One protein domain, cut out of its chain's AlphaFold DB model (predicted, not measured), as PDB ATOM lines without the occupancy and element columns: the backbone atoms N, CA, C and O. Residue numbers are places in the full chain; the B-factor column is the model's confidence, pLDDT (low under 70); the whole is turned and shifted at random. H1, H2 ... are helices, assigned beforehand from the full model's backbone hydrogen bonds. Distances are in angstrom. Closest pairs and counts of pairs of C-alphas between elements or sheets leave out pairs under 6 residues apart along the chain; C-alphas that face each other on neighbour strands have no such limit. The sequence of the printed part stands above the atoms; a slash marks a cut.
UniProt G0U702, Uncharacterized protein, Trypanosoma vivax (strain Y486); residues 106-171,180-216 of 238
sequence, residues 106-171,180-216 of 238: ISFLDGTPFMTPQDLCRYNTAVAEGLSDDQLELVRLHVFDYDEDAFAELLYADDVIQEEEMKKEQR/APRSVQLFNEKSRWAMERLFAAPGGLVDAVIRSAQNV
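This is residues 106 to 171 and 180 to 216 of the 238 residues of an uncharacterized protein of Trypanosoma vivax (strain Y486) (UniProt G0U702). Two helices, H1 and H5, run lengthwise with residues 106 to 111 between them; H2 and H3 cross on one side, H6 closes one end, and residues 165 to 171 stick out at the other. The printed part has 103 residues with six named helices, H1 to H6 in order, and no named strand: all helix. It is compact, radius of gyration of the C-alphas 13.8 A, spanning 49 by 26 by 20 A.

H1, residues 117 to 129, begins at C-alpha (33.368, -48.926, -22.947). H2 is residues 133 to 144, H3 148 to 156, H4 158 to 169. H5, residues 182 to 200, is 27.4 A long; H6, 205 to 214, ends at C-alpha (31.494, -30.432, -29.937).

H5, the hub, touches, among others, H2 (C-alphas of Arg 197 and Val 143 closest, 5.1 A). H1 touches H3 (Cys 121 and Tyr 156, 5.0 A). H1 and H5 are apart. Every helix has each O i to N i+4 pair within hydrogen-bond range.

Residues 172 to 179 are cut out, an 18.4 A gap between C-alphas. pLDDT is under 70 at residues 169 to 171 and 180.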
ATOM      1  N   ILE A 106      25.787 -46.252 -26.408       91.69
ATOM      2  CA  ILE A 106      25.279 -44.919 -26.729       91.69
ATOM      3  C   ILE A 106      25.540 -43.979 -25.556       91.69
ATOM      4  O   ILE A 106      25.093 -44.252 -24.438       91.69
ATOM      5  N   SER A 107      26.229 -42.863 -25.811       93.75
ATOM      6  CA  SER A 107      26.387 -41.804 -24.813       93.75
ATOM      7  C   SER A 107      25.024 -41.283 -24.365       93.75
ATOM      8  O   SER A 107      24.159 -40.974 -25.184       93.75
ATOM      9  N   PHE A 108      24.836 -41.162 -23.052       94.94
ATOM     10  CA  PHE A 108      23.616 -40.603 -22.474       94.94
ATOM     11  C   PHE A 108      23.544 -39.069 -22.579       94.94
ATOM     12  O   PHE A 108      22.507 -38.483 -22.267       94.94
ATOM     13  N   LEU A 109      24.643 -38.422 -22.981       93.75
ATOM     14  CA  LEU A 109      24.763 -36.969 -23.052       93.75
ATOM     15  C   LEU A 109      24.301 -36.437 -24.410       93.75
ATOM     16  O   LEU A 109      23.529 -35.484 -24.471       93.75
ATOM     17  N   ASP A 110      24.735 -37.059 -25.501       91.75
ATOM     18  CA  ASP A 110      24.461 -36.569 -26.856       91.75
ATOM     19  C   ASP A 110      24.026 -37.667 -27.843       91.75
ATOM     20  O   ASP A 110      23.640 -37.370 -28.975       91.75
ATOM     21  N   GLY A 111      24.044 -38.932 -27.417       89.44
ATOM     22  CA  GLY A 111      23.695 -40.075 -28.253       89.44
ATOM     23  C   GLY A 111      24.822 -40.575 -29.156       89.44
ATOM     24  O   GLY A 111      24.566 -41.440 -29.999       89.44
ATOM     25  N   THR A 112      26.053 -40.074 -29.011       89.00
ATOM     26  CA  THR A 112      27.180 -40.530 -29.830       89.00
ATOM     27  C   THR A 112      27.470 -42.020 -29.574       89.00
ATOM     28  O   THR A 112      27.525 -42.447 -28.414       89.00
ATOM     29  N   PRO A 113      27.619 -42.845 -30.634       89.62
ATOM     30  CA  PRO A 113      27.878 -44.274 -30.502       89.62
ATOM     31  C   PRO A 113      29.373 -44.587 -30.347       89.62
ATOM     32  O   PRO A 113      30.200 -44.109 -31.120       89.62
ATOM     33  N   PHE A 114      29.701 -45.494 -29.429       86.25
ATOM     34  CA  PHE A 114      31.055 -45.974 -29.155       86.25
ATOM     35  C   PHE A 114      31.135 -47.494 -29.259       86.25
ATOM     36  O   PHE A 114      30.191 -48.211 -28.930       86.25
ATOM     37  N   MET A 115      32.273 -47.999 -29.734       84.19
ATOM     38  CA  MET A 115      32.491 -49.442 -29.901       84.19
ATOM     39  C   MET A 115      33.135 -50.093 -28.678       84.19
ATOM     40  O   MET A 115      33.087 -51.315 -28.558       84.19
ATOM     41  N   THR A 116      33.735 -49.296 -27.791       85.19
ATOM     42  CA  THR A 116      34.362 -49.773 -26.558       85.19
ATOM     43  C   THR A 116      33.819 -48.998 -25.354       85.19
ATOM     44  O   THR A 116      33.524 -47.803 -25.482       85.19
ATOM     45  N   PRO A 117      33.694 -49.637 -24.177       88.50
ATOM     46  CA  PRO A 117      33.368 -48.926 -22.947       88.50
ATOM     47  C   PRO A 117      34.415 -47.863 -22.598       88.50
ATOM     48  O   PRO A 117      34.055 -46.791 -22.133       88.50
ATOM     49  N   GLN A 118      35.704 -48.112 -22.858       89.00
ATOM     50  CA  GLN A 118      36.773 -47.172 -22.505       89.00
ATOM     51  C   GLN A 118      36.651 -45.845 -23.264       89.00
ATOM     52  O   GLN A 118      36.784 -44.783 -22.653       89.00
ATOM     53  N   ASP A 119      36.371 -45.895 -24.569       88.38
ATOM     54  CA  ASP A 119      36.206 -44.689 -25.386       88.38
ATOM     55  C   ASP A 119      34.958 -43.909 -24.965       88.38
ATOM     56  O   ASP A 119      35.008 -42.688 -24.828       88.38
ATOM     57  N   LEU A 120      33.867 -44.623 -24.669       91.69
ATOM     58  CA  LEU A 120      32.641 -44.035 -24.138       91.69
ATOM     59  C   LEU A 120      32.880 -43.306 -22.812       91.69
ATOM     60  O   LEU A 120      32.424 -42.179 -22.646       91.69
ATOM     61  N   CYS A 121      33.589 -43.932 -21.870       92.94
ATOM     62  CA  CYS A 121      33.849 -43.349 -20.551       92.94
ATOM     63  C   CYS A 121      34.700 -42.090 -20.664       92.94
ATOM     64  O   CYS A 121      34.386 -41.067 -20.057       92.94
ATOM     65  N   ARG A 122      35.767 -42.152 -21.474       92.88
ATOM     66  CA  ARG A 122      36.627 -40.997 -21.760       92.88
ATOM     67  C   ARG A 122      35.816 -39.854 -22.347       92.88
ATOM     68  O   ARG A 122      35.932 -38.726 -21.882       92.88
ATOM     69  N   TYR A 123      34.968 -40.166 -23.322       94.31
ATOM     70  CA  TYR A 123      34.103 -39.188 -23.954       94.31
ATOM     71  C   TYR A 123      33.112 -38.570 -22.962       94.31
ATOM     72  O   TYR A 123      33.106 -37.356 -22.787       94.31
ATOM     73  N   ASN A 124      32.319 -39.389 -22.266       94.94
ATOM     74  CA  ASN A 124      31.308 -38.904 -21.327       94.94
ATOM     75  C   ASN A 124      31.932 -38.053 -20.217       94.94
ATOM     76  O   ASN A 124      31.386 -37.006 -19.871       94.94
ATOM     77  N   THR A 125      33.091 -38.470 -19.700       94.81
ATOM     78  CA  THR A 125      33.825 -37.716 -18.678       94.81
ATOM     79  C   THR A 125      34.292 -36.371 -19.225       94.81
ATOM     80  O   THR A 125      34.019 -35.349 -18.609       94.81
ATOM     81  N   ALA A 126      34.899 -36.333 -20.415       94.06
ATOM     82  CA  ALA A 126      35.345 -35.082 -21.028       94.06
ATOM     83  C   ALA A 126      34.179 -34.122 -21.326       94.06
ATOM     84  O   ALA A 126      34.291 -32.914 -21.115       94.06
ATOM     85  N   VAL A 127      33.029 -34.644 -21.773       94.19
ATOM     86  CA  VAL A 127      31.831 -33.820 -21.986       94.19
ATOM     87  C   VAL A 127      31.315 -33.270 -20.658       94.19
ATOM     88  O   VAL A 127      30.970 -32.090 -20.590       94.19
ATOM     89  N   ALA A 128      31.277 -34.092 -19.608       94.38
ATOM     90  CA  ALA A 128      30.855 -33.674 -18.275       94.38
ATOM     91  C   ALA A 128      31.802 -32.624 -17.670       94.38
ATOM     92  O   ALA A 128      31.330 -31.648 -17.096       94.38
ATOM     93  N   GLU A 129      33.115 -32.766 -17.857       94.44
ATOM     94  CA  GLU A 129      34.125 -31.787 -17.428       94.44
ATOM     95  C   GLU A 129      33.999 -30.440 -18.155       94.44
ATOM     96  O   GLU A 129      34.326 -29.395 -17.595       94.44
ATOM     97  N   GLY A 130      33.505 -30.440 -19.396       92.56
ATOM     98  CA  GLY A 130      33.225 -29.212 -20.141       92.56
ATOM     99  C   GLY A 130      31.945 -28.483 -19.711       92.56
ATOM    100  O   GLY A 130      31.693 -27.370 -20.184       92.56
ATOM    101  N   LEU A 131      31.128 -29.077 -18.834       94.12
ATOM    102  CA  LEU A 131      29.946 -28.438 -18.256       94.12
ATOM    103  C   LEU A 131      30.320 -27.627 -17.013       94.12
ATOM    104  O   LEU A 131      31.186 -28.004 -16.232       94.12
ATOM    105  N   SER A 132      29.626 -26.510 -16.794       94.81
ATOM    106  CA  SER A 132      29.768 -25.769 -15.537       94.81
ATOM    107  C   SER A 132      29.117 -26.519 -14.373       94.81
ATOM    108  O   SER A 132      28.160 -27.263 -14.582       94.81
ATOM    109  N   ASP A 133      29.523 -26.223 -13.137       95.62
ATOM    110  CA  ASP A 133      28.923 -26.819 -11.931       95.62
ATOM    111  C   ASP A 133      27.393 -26.677 -11.901       95.62
ATOM    112  O   ASP A 133      26.687 -27.652 -11.664       95.62
ATOM    113  N   ASP A 134      26.863 -25.501 -12.259       94.62
ATOM    114  CA  ASP A 134      25.413 -25.268 -12.353       94.62
ATOM    115  C   ASP A 134      24.727 -26.173 -13.396       94.62
ATOM    116  O   ASP A 134      23.567 -26.547 -13.245       94.62
ATOM    117  N   GLN A 135      25.421 -26.522 -14.483       94.56
ATOM    118  CA  GLN A 135      24.885 -27.391 -15.532       94.56
ATOM    119  C   GLN A 135      24.934 -28.851 -15.095       94.56
ATOM    120  O   GLN A 135      23.959 -29.566 -15.302       94.56
ATOM    121  N   LEU A 136      26.022 -29.276 -14.446       94.56
ATOM    122  CA  LEU A 136      26.109 -30.596 -13.820       94.56
ATOM    123  C   LEU A 136      25.043 -30.767 -12.738       94.56
ATOM    124  O   LEU A 136      24.414 -31.817 -12.665       94.56
ATOM    125  N   GLU A 137      24.770 -29.725 -11.960       94.81
ATOM    126  CA  GLU A 137      23.691 -29.723 -10.976       94.81
ATOM    127  C   GLU A 137      22.317 -29.902 -11.635       94.81
ATOM    128  O   GLU A 137      21.493 -30.684 -11.164       94.81
ATOM    129  N   LEU A 138      22.076 -29.251 -12.777       94.31
ATOM    130  CA  LEU A 138      20.853 -29.470 -13.551       94.31
ATOM    131  C   LEU A 138      20.777 -30.885 -14.142       94.31
ATOM    132  O   LEU A 138      19.676 -31.434 -14.210       94.31
ATOM    133  N   VAL A 139      21.901 -31.488 -14.551       94.19
ATOM    134  CA  VAL A 139      21.945 -32.901 -14.971       94.19
ATOM    135  C   VAL A 139      21.550 -33.796 -13.800       94.19
ATOM    136  O   VAL A 139      20.609 -34.579 -13.931       94.19
ATOM    137  N   ARG A 140      22.200 -33.642 -12.643       95.06
ATOM    138  CA  ARG A 140      21.896 -34.415 -11.430       95.06
ATOM    139  C   ARG A 140      20.427 -34.298 -11.054       95.06
ATOM    140  O   ARG A 140      19.753 -35.312 -10.931       95.06
ATOM    141  N   LEU A 141      19.899 -33.079 -10.973       95.25
ATOM    142  CA  LEU A 141      18.516 -32.829 -10.579       95.25
ATOM    143  C   LEU A 141      17.496 -33.347 -11.604       95.25
ATOM    144  O   LEU A 141      16.534 -34.015 -11.239       95.25
ATOM    145  N   HIS A 142      17.644 -33.009 -12.887       94.00
ATOM    146  CA  HIS A 142      16.576 -33.242 -13.868       94.00
ATOM    147  C   HIS A 142      16.681 -34.567 -14.615       94.00
ATOM    148  O   HIS A 142      15.664 -35.076 -15.092       94.00
ATOM    149  N   VAL A 143      17.886 -35.120 -14.740       94.56
ATOM    150  CA  VAL A 143      18.114 -36.384 -15.446       94.56
ATOM    151  C   VAL A 143      18.113 -37.548 -14.463       94.56
ATOM    152  O   VAL A 143      17.441 -38.558 -14.711       94.56
ATOM    153  N   PHE A 144      18.788 -37.375 -13.328       95.88
ATOM    154  CA  PHE A 144      19.023 -38.441 -12.357       95.88
ATOM    155  C   PHE A 144      18.238 -38.294 -11.053       95.88
ATOM    156  O   PHE A 144      18.171 -39.258 -10.307       95.88
ATOM    157  N   ASP A 145      17.595 -37.153 -10.786       95.88
ATOM    158  CA  ASP A 145      16.930 -36.882  -9.498       95.88
ATOM    159  C   ASP A 145      17.875 -37.095  -8.295       95.88
ATOM    160  O   ASP A 145      17.499 -37.659  -7.270       95.88
ATOM    161  N   TYR A 146      19.137 -36.676  -8.457       95.94
ATOM    162  CA  TYR A 146      20.250 -36.900  -7.523       95.94
ATOM    163  C   TYR A 146      20.598 -38.371  -7.244       95.94
ATOM    164  O   TYR A 146      21.264 -38.676  -6.255       95.94
ATOM    165  N   ASP A 147      20.189 -39.291  -8.117       96.81
ATOM    166  CA  ASP A 147      20.700 -40.659  -8.125       96.81
ATOM    167  C   ASP A 147      22.142 -40.676  -8.666       96.81
ATOM    168  O   ASP A 147      22.388 -40.806  -9.869       96.81
ATOM    169  N   GLU A 148      23.103 -40.475  -7.761       94.06
ATOM    170  CA  GLU A 148      24.535 -40.453  -8.086       94.06
ATOM    171  C   GLU A 148      25.044 -41.817  -8.572       94.06
ATOM    172  O   GLU A 148      25.962 -41.861  -9.390       94.06
ATOM    173  N   ASP A 149      24.426 -42.919  -8.133       94.50
ATOM    174  CA  ASP A 149      24.793 -44.264  -8.579       94.50
ATOM    175  C   ASP A 149      24.400 -44.450 -10.050       94.50
ATOM    176  O   ASP A 149      25.220 -44.872 -10.866       94.50
ATOM    177  N   ALA A 150      23.179 -44.053 -10.427       93.75
ATOM    178  CA  ALA A 150      22.737 -44.087 -11.820       93.75
ATOM    179  C   ALA A 150      23.530 -43.119 -12.718       93.75
ATOM    180  O   ALA A 150      23.767 -43.417 -13.893       93.75
ATOM    181  N   PHE A 151      23.946 -41.965 -12.181       95.25
ATOM    182  CA  PHE A 151      24.818 -41.033 -12.895       95.25
ATOM    183  C   PHE A 151      26.204 -41.640 -13.143       95.25
ATOM    184  O   PHE A 151      26.663 -41.660 -14.287       95.25
ATOM    185  N   ALA A 152      26.842 -42.183 -12.103       94.81
ATOM    186  CA  ALA A 152      28.148 -42.828 -12.200       94.81
ATOM    187  C   ALA A 152      28.115 -44.051 -13.129       94.81
ATOM    188  O   ALA A 152      29.016 -44.218 -13.950       94.81
ATOM    189  N   GLU A 153      27.050 -44.854 -13.076       93.94
ATOM    190  CA  GLU A 153      26.870 -46.016 -13.950       93.94
ATOM    191  C   GLU A 153      26.904 -45.623 -15.434       93.94
ATOM    192  O   GLU A 153      27.583 -46.265 -16.236       93.94
ATOM    193  N   LEU A 154      26.208 -44.549 -15.820       94.81
ATOM    194  CA  LEU A 154      26.201 -44.081 -17.209       94.81
ATOM    195  C   LEU A 154      27.476 -43.320 -17.601       94.81
ATOM    196  O   LEU A 154      27.829 -43.276 -18.785       94.81
ATOM    197  N   LEU A 155      28.179 -42.740 -16.627       95.12
ATOM    198  CA  LEU A 155      29.448 -42.049 -16.838       95.12
ATOM    199  C   LEU A 155      30.606 -43.031 -17.075       95.12
ATOM    200  O   LEU A 155      31.412 -42.795 -17.976       95.12
ATOM    201  N   TYR A 156      30.654 -44.133 -16.318       92.81
ATOM    202  CA  TYR A 156      31.778 -45.081 -16.291       92.81
ATOM    203  C   TYR A 156      31.473 -46.471 -16.868       92.81
ATOM    204  O   TYR A 156      32.386 -47.270 -17.052       92.81
ATOM    205  N   ALA A 157      30.212 -46.772 -17.193       90.31
ATOM    206  CA  ALA A 157      29.798 -48.040 -17.800       90.31
ATOM    207  C   ALA A 157      30.317 -49.298 -17.062       90.31
ATOM    208  O   ALA A 157      30.582 -50.326 -17.695       90.31
ATOM    209  N   ASP A 158      30.440 -49.225 -15.731       87.50
ATOM    210  CA  ASP A 158      31.077 -50.250 -14.889       87.50
ATOM    211  C   ASP A 158      30.480 -51.648 -15.104       87.50
ATOM    212  O   ASP A 158      31.215 -52.624 -15.256       87.50
ATOM    213  N   ASP A 159      29.154 -51.752 -15.205       85.44
ATOM    214  CA  ASP A 159      28.447 -53.019 -15.436       85.44
ATOM    215  C   ASP A 159      28.823 -53.675 -16.777       85.44
ATOM    216  O   ASP A 159      28.908 -54.903 -16.887       85.44
ATOM    217  N   VAL A 160      29.067 -52.865 -17.813       84.12
ATOM    218  CA  VAL A 160      29.481 -53.354 -19.138       84.12
ATOM    219  C   VAL A 160      30.932 -53.829 -19.087       84.12
ATOM    220  O   VAL A 160      31.247 -54.897 -19.616       84.12
ATOM    221  N   ILE A 161      31.803 -53.066 -18.421       85.19
ATOM    222  CA  ILE A 161      33.222 -53.406 -18.253       85.19
ATOM    223  C   ILE A 161      33.360 -54.722 -17.478       85.19
ATOM    224  O   ILE A 161      34.050 -55.632 -17.939       85.19
ATOM    225  N   GLN A 162      32.643 -54.869 -16.361       83.44
ATOM    226  CA  GLN A 162      32.662 -56.089 -15.553       83.44
ATOM    227  C   GLN A 162      32.188 -57.318 -16.347       83.44
ATOM    228  O   GLN A 162      32.825 -58.372 -16.287       83.44
ATOM    229  N   GLU A 163      31.107 -57.212 -17.135       81.81
ATOM    230  CA  GLU A 163      30.644 -58.339 -17.960       81.81
ATOM    231  C   GLU A 163      31.666 -58.704 -19.055       81.81
ATOM    232  O   GLU A 163      31.866 -59.889 -19.355       81.81
ATOM    233  N   GLU A 164      32.338 -57.716 -19.656       78.62
ATOM    234  CA  GLU A 164      33.414 -57.966 -20.619       78.62
ATOM    235  C   GLU A 164      34.619 -58.675 -19.992       78.62
ATOM    236  O   GLU A 164      35.166 -59.601 -20.598       78.62
ATOM    237  N   GLU A 165      35.038 -58.263 -18.799       80.75
ATOM    238  CA  GLU A 165      36.161 -58.863 -18.074       80.75
ATOM    239  C   GLU A 165      35.859 -60.308 -17.674       80.75
ATOM    240  O   GLU A 165      36.629 -61.212 -18.011       80.75
ATOM    241  N   MET A 166      34.676 -60.565 -17.103       77.19
ATOM    242  CA  MET A 166      34.240 -61.925 -16.770       77.19
ATOM    243  C   MET A 166      34.223 -62.848 -17.998       77.19
ATOM    244  O   MET A 166      34.594 -64.021 -17.910       77.19
ATOM    245  N   LYS A 167      33.835 -62.336 -19.174       73.12
ATOM    246  CA  LYS A 167      33.865 -63.100 -20.434       73.12
ATOM    247  C   LYS A 167      35.277 -63.335 -20.968       73.12
ATOM    248  O   LYS A 167      35.511 -64.362 -21.604       73.12
ATOM    249  N   LYS A 168      36.212 -62.405 -20.756       70.56
ATOM    250  CA  LYS A 168      37.626 -62.583 -21.140       70.56
ATOM    251  C   LYS A 168      38.286 -63.680 -20.304       70.56
ATOM    252  O   LYS A 168      39.058 -64.473 -20.851       70.56
ATOM    253  N   GLU A 169      37.952 -63.757 -19.019       69.06
ATOM    254  CA  GLU A 169      38.438 -64.790 -18.099       69.06
ATOM    255  C   GLU A 169      37.806 -66.160 -18.380       69.06
ATOM    256  O   GLU A 169      38.498 -67.182 -18.432       69.06
ATOM    257  N   GLN A 170      36.503 -66.189 -18.669       62.94
ATOM    258  CA  GLN A 170      35.790 -67.385 -19.112       62.94
ATOM    259  C   GLN A 170      36.053 -67.648 -20.603       62.94
ATOM    260  O   GLN A 170      35.181 -67.466 -21.452       62.94
ATOM    261  N   ARG A 171      37.261 -68.113 -20.951       51.66
ATOM    262  CA  ARG A 171      37.589 -68.644 -22.293       51.66
ATOM    263  C   ARG A 171      36.726 -69.874 -22.633       51.66
ATOM    264  O   ARG A 171      37.207 -71.004 -22.617       51.66
ATOM    265  N   ALA A 180      23.238 -58.552 -28.667       62.34
ATOM    266  CA  ALA A 180      23.965 -57.626 -27.812       62.34
ATOM    267  C   ALA A 180      24.023 -58.207 -26.388       62.34
ATOM    268  O   ALA A 180      22.988 -58.689 -25.913       62.34
ATOM    269  N   PRO A 181      25.174 -58.159 -25.693       77.31
ATOM    270  CA  PRO A 181      25.238 -58.506 -24.279       77.31
ATOM    271  C   PRO A 181      24.127 -57.810 -23.490       77.31
ATOM    272  O   PRO A 181      23.777 -56.666 -23.784       77.31
ATOM    273  N   ARG A 182      23.571 -58.491 -22.484       82.88
ATOM    274  CA  ARG A 182      22.459 -57.939 -21.702       82.88
ATOM    275  C   ARG A 182      22.855 -56.633 -21.001       82.88
ATOM    276  O   ARG A 182      22.026 -55.729 -20.964       82.88
ATOM    277  N   SER A 183      24.098 -56.504 -20.521       84.25
ATOM    278  CA  SER A 183      24.628 -55.229 -19.999       84.25
ATOM    279  C   SER A 183      24.553 -54.102 -21.024       84.25
ATOM    280  O   SER A 183      24.036 -53.042 -20.708       84.25
ATOM    281  N   VAL A 184      24.982 -54.336 -22.267       86.56
ATOM    282  CA  VAL A 184      24.955 -53.331 -23.346       86.56
ATOM    283  C   VAL A 184      23.520 -52.905 -23.666       86.56
ATOM    284  O   VAL A 184      23.263 -51.723 -23.885       86.56
ATOM    285  N   GLN A 185      22.570 -53.846 -23.673       86.25
ATOM    286  CA  GLN A 185      21.154 -53.527 -23.884       86.25
ATOM    287  C   GLN A 185      20.605 -52.642 -22.762       86.25
ATOM    288  O   GLN A 185      20.033 -51.589 -23.037       86.25
ATOM    289  N   LEU A 186      20.823 -53.042 -21.506       89.94
ATOM    290  CA  LEU A 186      20.365 -52.295 -20.332       89.94
ATOM    291  C   LEU A 186      21.021 -50.916 -20.244       89.94
ATOM    292  O   LEU A 186      20.333 -49.933 -19.985       89.94
ATOM    293  N   PHE A 187      22.321 -50.836 -20.521       92.75
ATOM    294  CA  PHE A 187      23.061 -49.584 -20.584       92.75
ATOM    295  C   PHE A 187      22.436 -48.640 -21.613       92.75
ATOM    296  O   PHE A 187      22.057 -47.524 -21.279       92.75
ATOM    297  N   ASN A 188      22.225 -49.105 -22.847       90.94
ATOM    298  CA  ASN A 188      21.639 -48.280 -23.903       90.94
ATOM    299  C   ASN A 188      20.190 -47.866 -23.600       90.94
ATOM    300  O   ASN A 188      19.772 -46.765 -23.965       90.94
ATOM    301  N   GLU A 189      19.413 -48.716 -22.925       91.94
ATOM    302  CA  GLU A 189      18.086 -48.346 -22.438       91.94
ATOM    303  C   GLU A 189      18.163 -47.233 -21.390       91.94
ATOM    304  O   GLU A 189      17.444 -46.242 -21.518       91.94
ATOM    305  N   LYS A 190      19.052 -47.349 -20.399       93.25
ATOM    306  CA  LYS A 190      19.274 -46.310 -19.385       93.25
ATOM    307  C   LYS A 190      19.780 -45.009 -20.017       93.25
ATOM    308  O   LYS A 190      19.204 -43.954 -19.748       93.25
ATOM    309  N   SER A 191      20.741 -45.077 -20.941       92.50
ATOM    310  CA  SER A 191      21.216 -43.927 -21.721       92.50
ATOM    311  C   SER A 191      20.083 -43.240 -22.473       92.50
ATOM    312  O   SER A 191      19.987 -42.016 -22.472       92.50
ATOM    313  N   ARG A 192      19.172 -44.013 -23.079       91.00
ATOM    314  CA  ARG A 192      17.994 -43.455 -23.752       91.00
ATOM    315  C   ARG A 192      17.090 -42.707 -22.779       91.00
ATOM    316  O   ARG A 192      16.685 -41.590 -23.082       91.00
ATOM    317  N   TRP A 193      16.771 -43.296 -21.631       93.69
ATOM    318  CA  TRP A 193      15.932 -42.640 -20.623       93.69
ATOM    319  C   TRP A 193      16.573 -41.351 -20.095       93.69
ATOM    320  O   TRP A 193      15.885 -40.341 -19.938       93.69
ATOM    321  N   ALA A 194      17.885 -41.370 -19.865       94.44
ATOM    322  CA  ALA A 194      18.640 -40.198 -19.451       94.44
ATOM    323  C   ALA A 194      18.603 -39.097 -20.524       94.44
ATOM    324  O   ALA A 194      18.259 -37.958 -20.212       94.44
ATOM    325  N   MET A 195      18.820 -39.436 -21.798       94.69
ATOM    326  CA  MET A 195      18.661 -38.484 -22.901       94.69
ATOM    327  C   MET A 195      17.240 -37.918 -22.965       94.69
ATOM    328  O   MET A 195      17.064 -36.713 -23.106       94.69
ATOM    329  N   GLU A 196      16.207 -38.754 -22.825       91.69
ATOM    330  CA  GLU A 196      14.812 -38.292 -22.842       91.69
ATOM    331  C   GLU A 196      14.539 -37.231 -21.771       91.69
ATOM    332  O   GLU A 196      13.888 -36.218 -22.047       91.69
ATOM    333  N   ARG A 197      15.092 -37.418 -20.571       94.50
ATOM    334  CA  ARG A 197      15.012 -36.425 -19.495       94.50
ATOM    335  C   ARG A 197      15.876 -35.201 -19.758       94.50
ATOM    336  O   ARG A 197      15.414 -34.090 -19.515       94.50
ATOM    337  N   LEU A 198      17.074 -35.385 -20.310       93.56
ATOM    338  CA  LEU A 198      17.968 -34.295 -20.694       93.56
ATOM    339  C   LEU A 198      17.288 -33.362 -21.704       93.56
ATOM    340  O   LEU A 198      17.272 -32.151 -21.500       93.56
ATOM    341  N   PHE A 199      16.637 -33.915 -22.732       89.31
ATOM    342  CA  PHE A 199      15.874 -33.148 -23.725       89.31
ATOM    343  C   PHE A 199      14.680 -32.391 -23.134       89.31
ATOM    344  O   PHE A 199      14.283 -31.350 -23.661       89.31
ATOM    345  N   ALA A 200      14.104 -32.895 -22.044       90.06
ATOM    346  CA  ALA A 200      13.020 -32.238 -21.325       90.06
ATOM    347  C   ALA A 200      13.511 -31.236 -20.260       90.06
ATOM    348  O   ALA A 200      12.691 -30.487 -19.713       90.06
ATOM    349  N   ALA A 201      14.811 -31.216 -19.952       90.25
ATOM    350  CA  ALA A 201      15.368 -30.408 -18.880       90.25
ATOM    351  C   ALA A 201      15.320 -28.901 -19.214       90.25
ATOM    352  O   ALA A 201      15.547 -28.487 -20.357       90.25
ATOM    353  N   PRO A 202      15.016 -28.043 -18.225       86.06
ATOM    354  CA  PRO A 202      14.991 -26.599 -18.413       86.06
ATOM    355  C   PRO A 202      16.406 -26.006 -18.538       86.06
ATOM    356  O   PRO A 202      17.418 -26.680 -18.387       86.06
ATOM    357  N   GLY A 203      16.478 -24.699 -18.800       82.00
ATOM    358  CA  GLY A 203      17.735 -23.945 -18.691       82.00
ATOM    359  C   GLY A 203      18.682 -24.059 -19.889       82.00
ATOM    360  O   GLY A 203      19.809 -23.587 -19.799       82.00
ATOM    361  N   GLY A 204      18.242 -24.638 -21.012       89.00
ATOM    362  CA  GLY A 204      19.106 -24.821 -22.187       89.00
ATOM    363  C   GLY A 204      20.206 -25.858 -21.951       89.00
ATOM    364  O   GLY A 204      21.260 -25.786 -22.581       89.00
ATOM    365  N   LEU A 205      19.969 -26.800 -21.031       92.62
ATOM    366  CA  LEU A 205      20.935 -27.819 -20.634       92.62
ATOM    367  C   LEU A 205      21.407 -28.659 -21.826       92.62
ATOM    368  O   LEU A 205      22.602 -28.857 -22.000       92.62
ATOM    369  N   VAL A 206      20.483 -29.056 -22.702       93.12
ATOM    370  CA  VAL A 206      20.792 -29.768 -23.953       93.12
ATOM    371  C   VAL A 206      21.795 -28.994 -24.808       93.12
ATOM    372  O   VAL A 206      22.787 -29.554 -25.257       93.12
ATOM    373  N   ASP A 207      21.579 -27.691 -25.004       92.25
ATOM    374  CA  ASP A 207      22.468 -26.859 -25.821       92.25
ATOM    375  C   ASP A 207      23.851 -26.702 -25.177       92.25
ATOM    376  O   ASP A 207      24.844 -26.491 -25.872       92.25
ATOM    377  N   ALA A 208      23.932 -26.734 -23.844       93.06
ATOM    378  CA  ALA A 208      25.207 -26.744 -23.132       93.06
ATOM    379  C   ALA A 208      25.945 -28.074 -23.333       93.06
ATOM    380  O   ALA A 208      27.119 -28.056 -23.693       93.06
ATOM    381  N   VAL A 209      25.239 -29.200 -23.201       93.44
ATOM    382  CA  VAL A 209      25.795 -30.538 -23.434       93.44
ATOM    383  C   VAL A 209      26.280 -30.693 -24.869       93.44
ATOM    384  O   VAL A 209      27.425 -31.076 -25.073       93.44
ATOM    385  N   ILE A 210      25.482 -30.299 -25.865       92.19
ATOM    386  CA  ILE A 210      25.881 -30.364 -27.280       92.19
ATOM    387  C   ILE A 210      27.113 -29.488 -27.550       92.19
ATOM    388  O   ILE A 210      28.011 -29.895 -28.283       92.19
ATOM    389  N   ARG A 211      27.189 -28.288 -26.965       92.19
ATOM    390  CA  ARG A 211      28.369 -27.420 -27.117       92.19
ATOM    391  C   ARG A 211      29.608 -28.008 -26.454       92.19
ATOM    392  O   ARG A 211      30.687 -27.883 -27.018       92.19
ATOM    393  N   SER A 212      29.461 -28.631 -25.287       92.69
ATOM    394  CA  SER A 212      30.563 -29.339 -24.631       92.69
ATOM    395  C   SER A 212      31.033 -30.513 -25.497       92.69
ATOM    396  O   SER A 212      32.206 -30.584 -25.851       92.69
ATOM    397  N   ALA A 213      30.096 -31.341 -25.969       91.38
ATOM    398  CA  ALA A 213      30.328 -32.465 -26.874       91.38
ATOM    399  C   ALA A 213      31.091 -32.084 -28.150       91.38
ATOM    400  O   ALA A 213      31.991 -32.807 -28.564       91.38
ATOM    401  N   GLN A 214      30.789 -30.930 -28.748       90.19
ATOM    402  CA  GLN A 214      31.494 -30.432 -29.937       90.19
ATOM    403  C   GLN A 214      32.977 -30.118 -29.697       90.19
ATOM    404  O   GLN A 214      33.744 -30.073 -30.658       90.19
ATOM    405  N   ASN A 215      33.381 -29.900 -28.445       88.00
ATOM    406  CA  ASN A 215      34.772 -29.641 -28.078       88.00
ATOM    407  C   ASN A 215      35.532 -30.920 -27.696       88.00
ATOM    408  O   ASN A 215      36.737 -30.849 -27.459       88.00
ATOM    409  N   VAL A 216      34.854 -32.070 -27.631       87.12
ATOM    410  CA  VAL A 216      35.463 -33.352 -27.272       87.12
ATOM    411  C   VAL A 216      35.749 -34.152 -28.547       87.12
ATOM    412  O   VAL A 216      34.817 -34.487 -29.282       87.12
TER     413      VAL A 216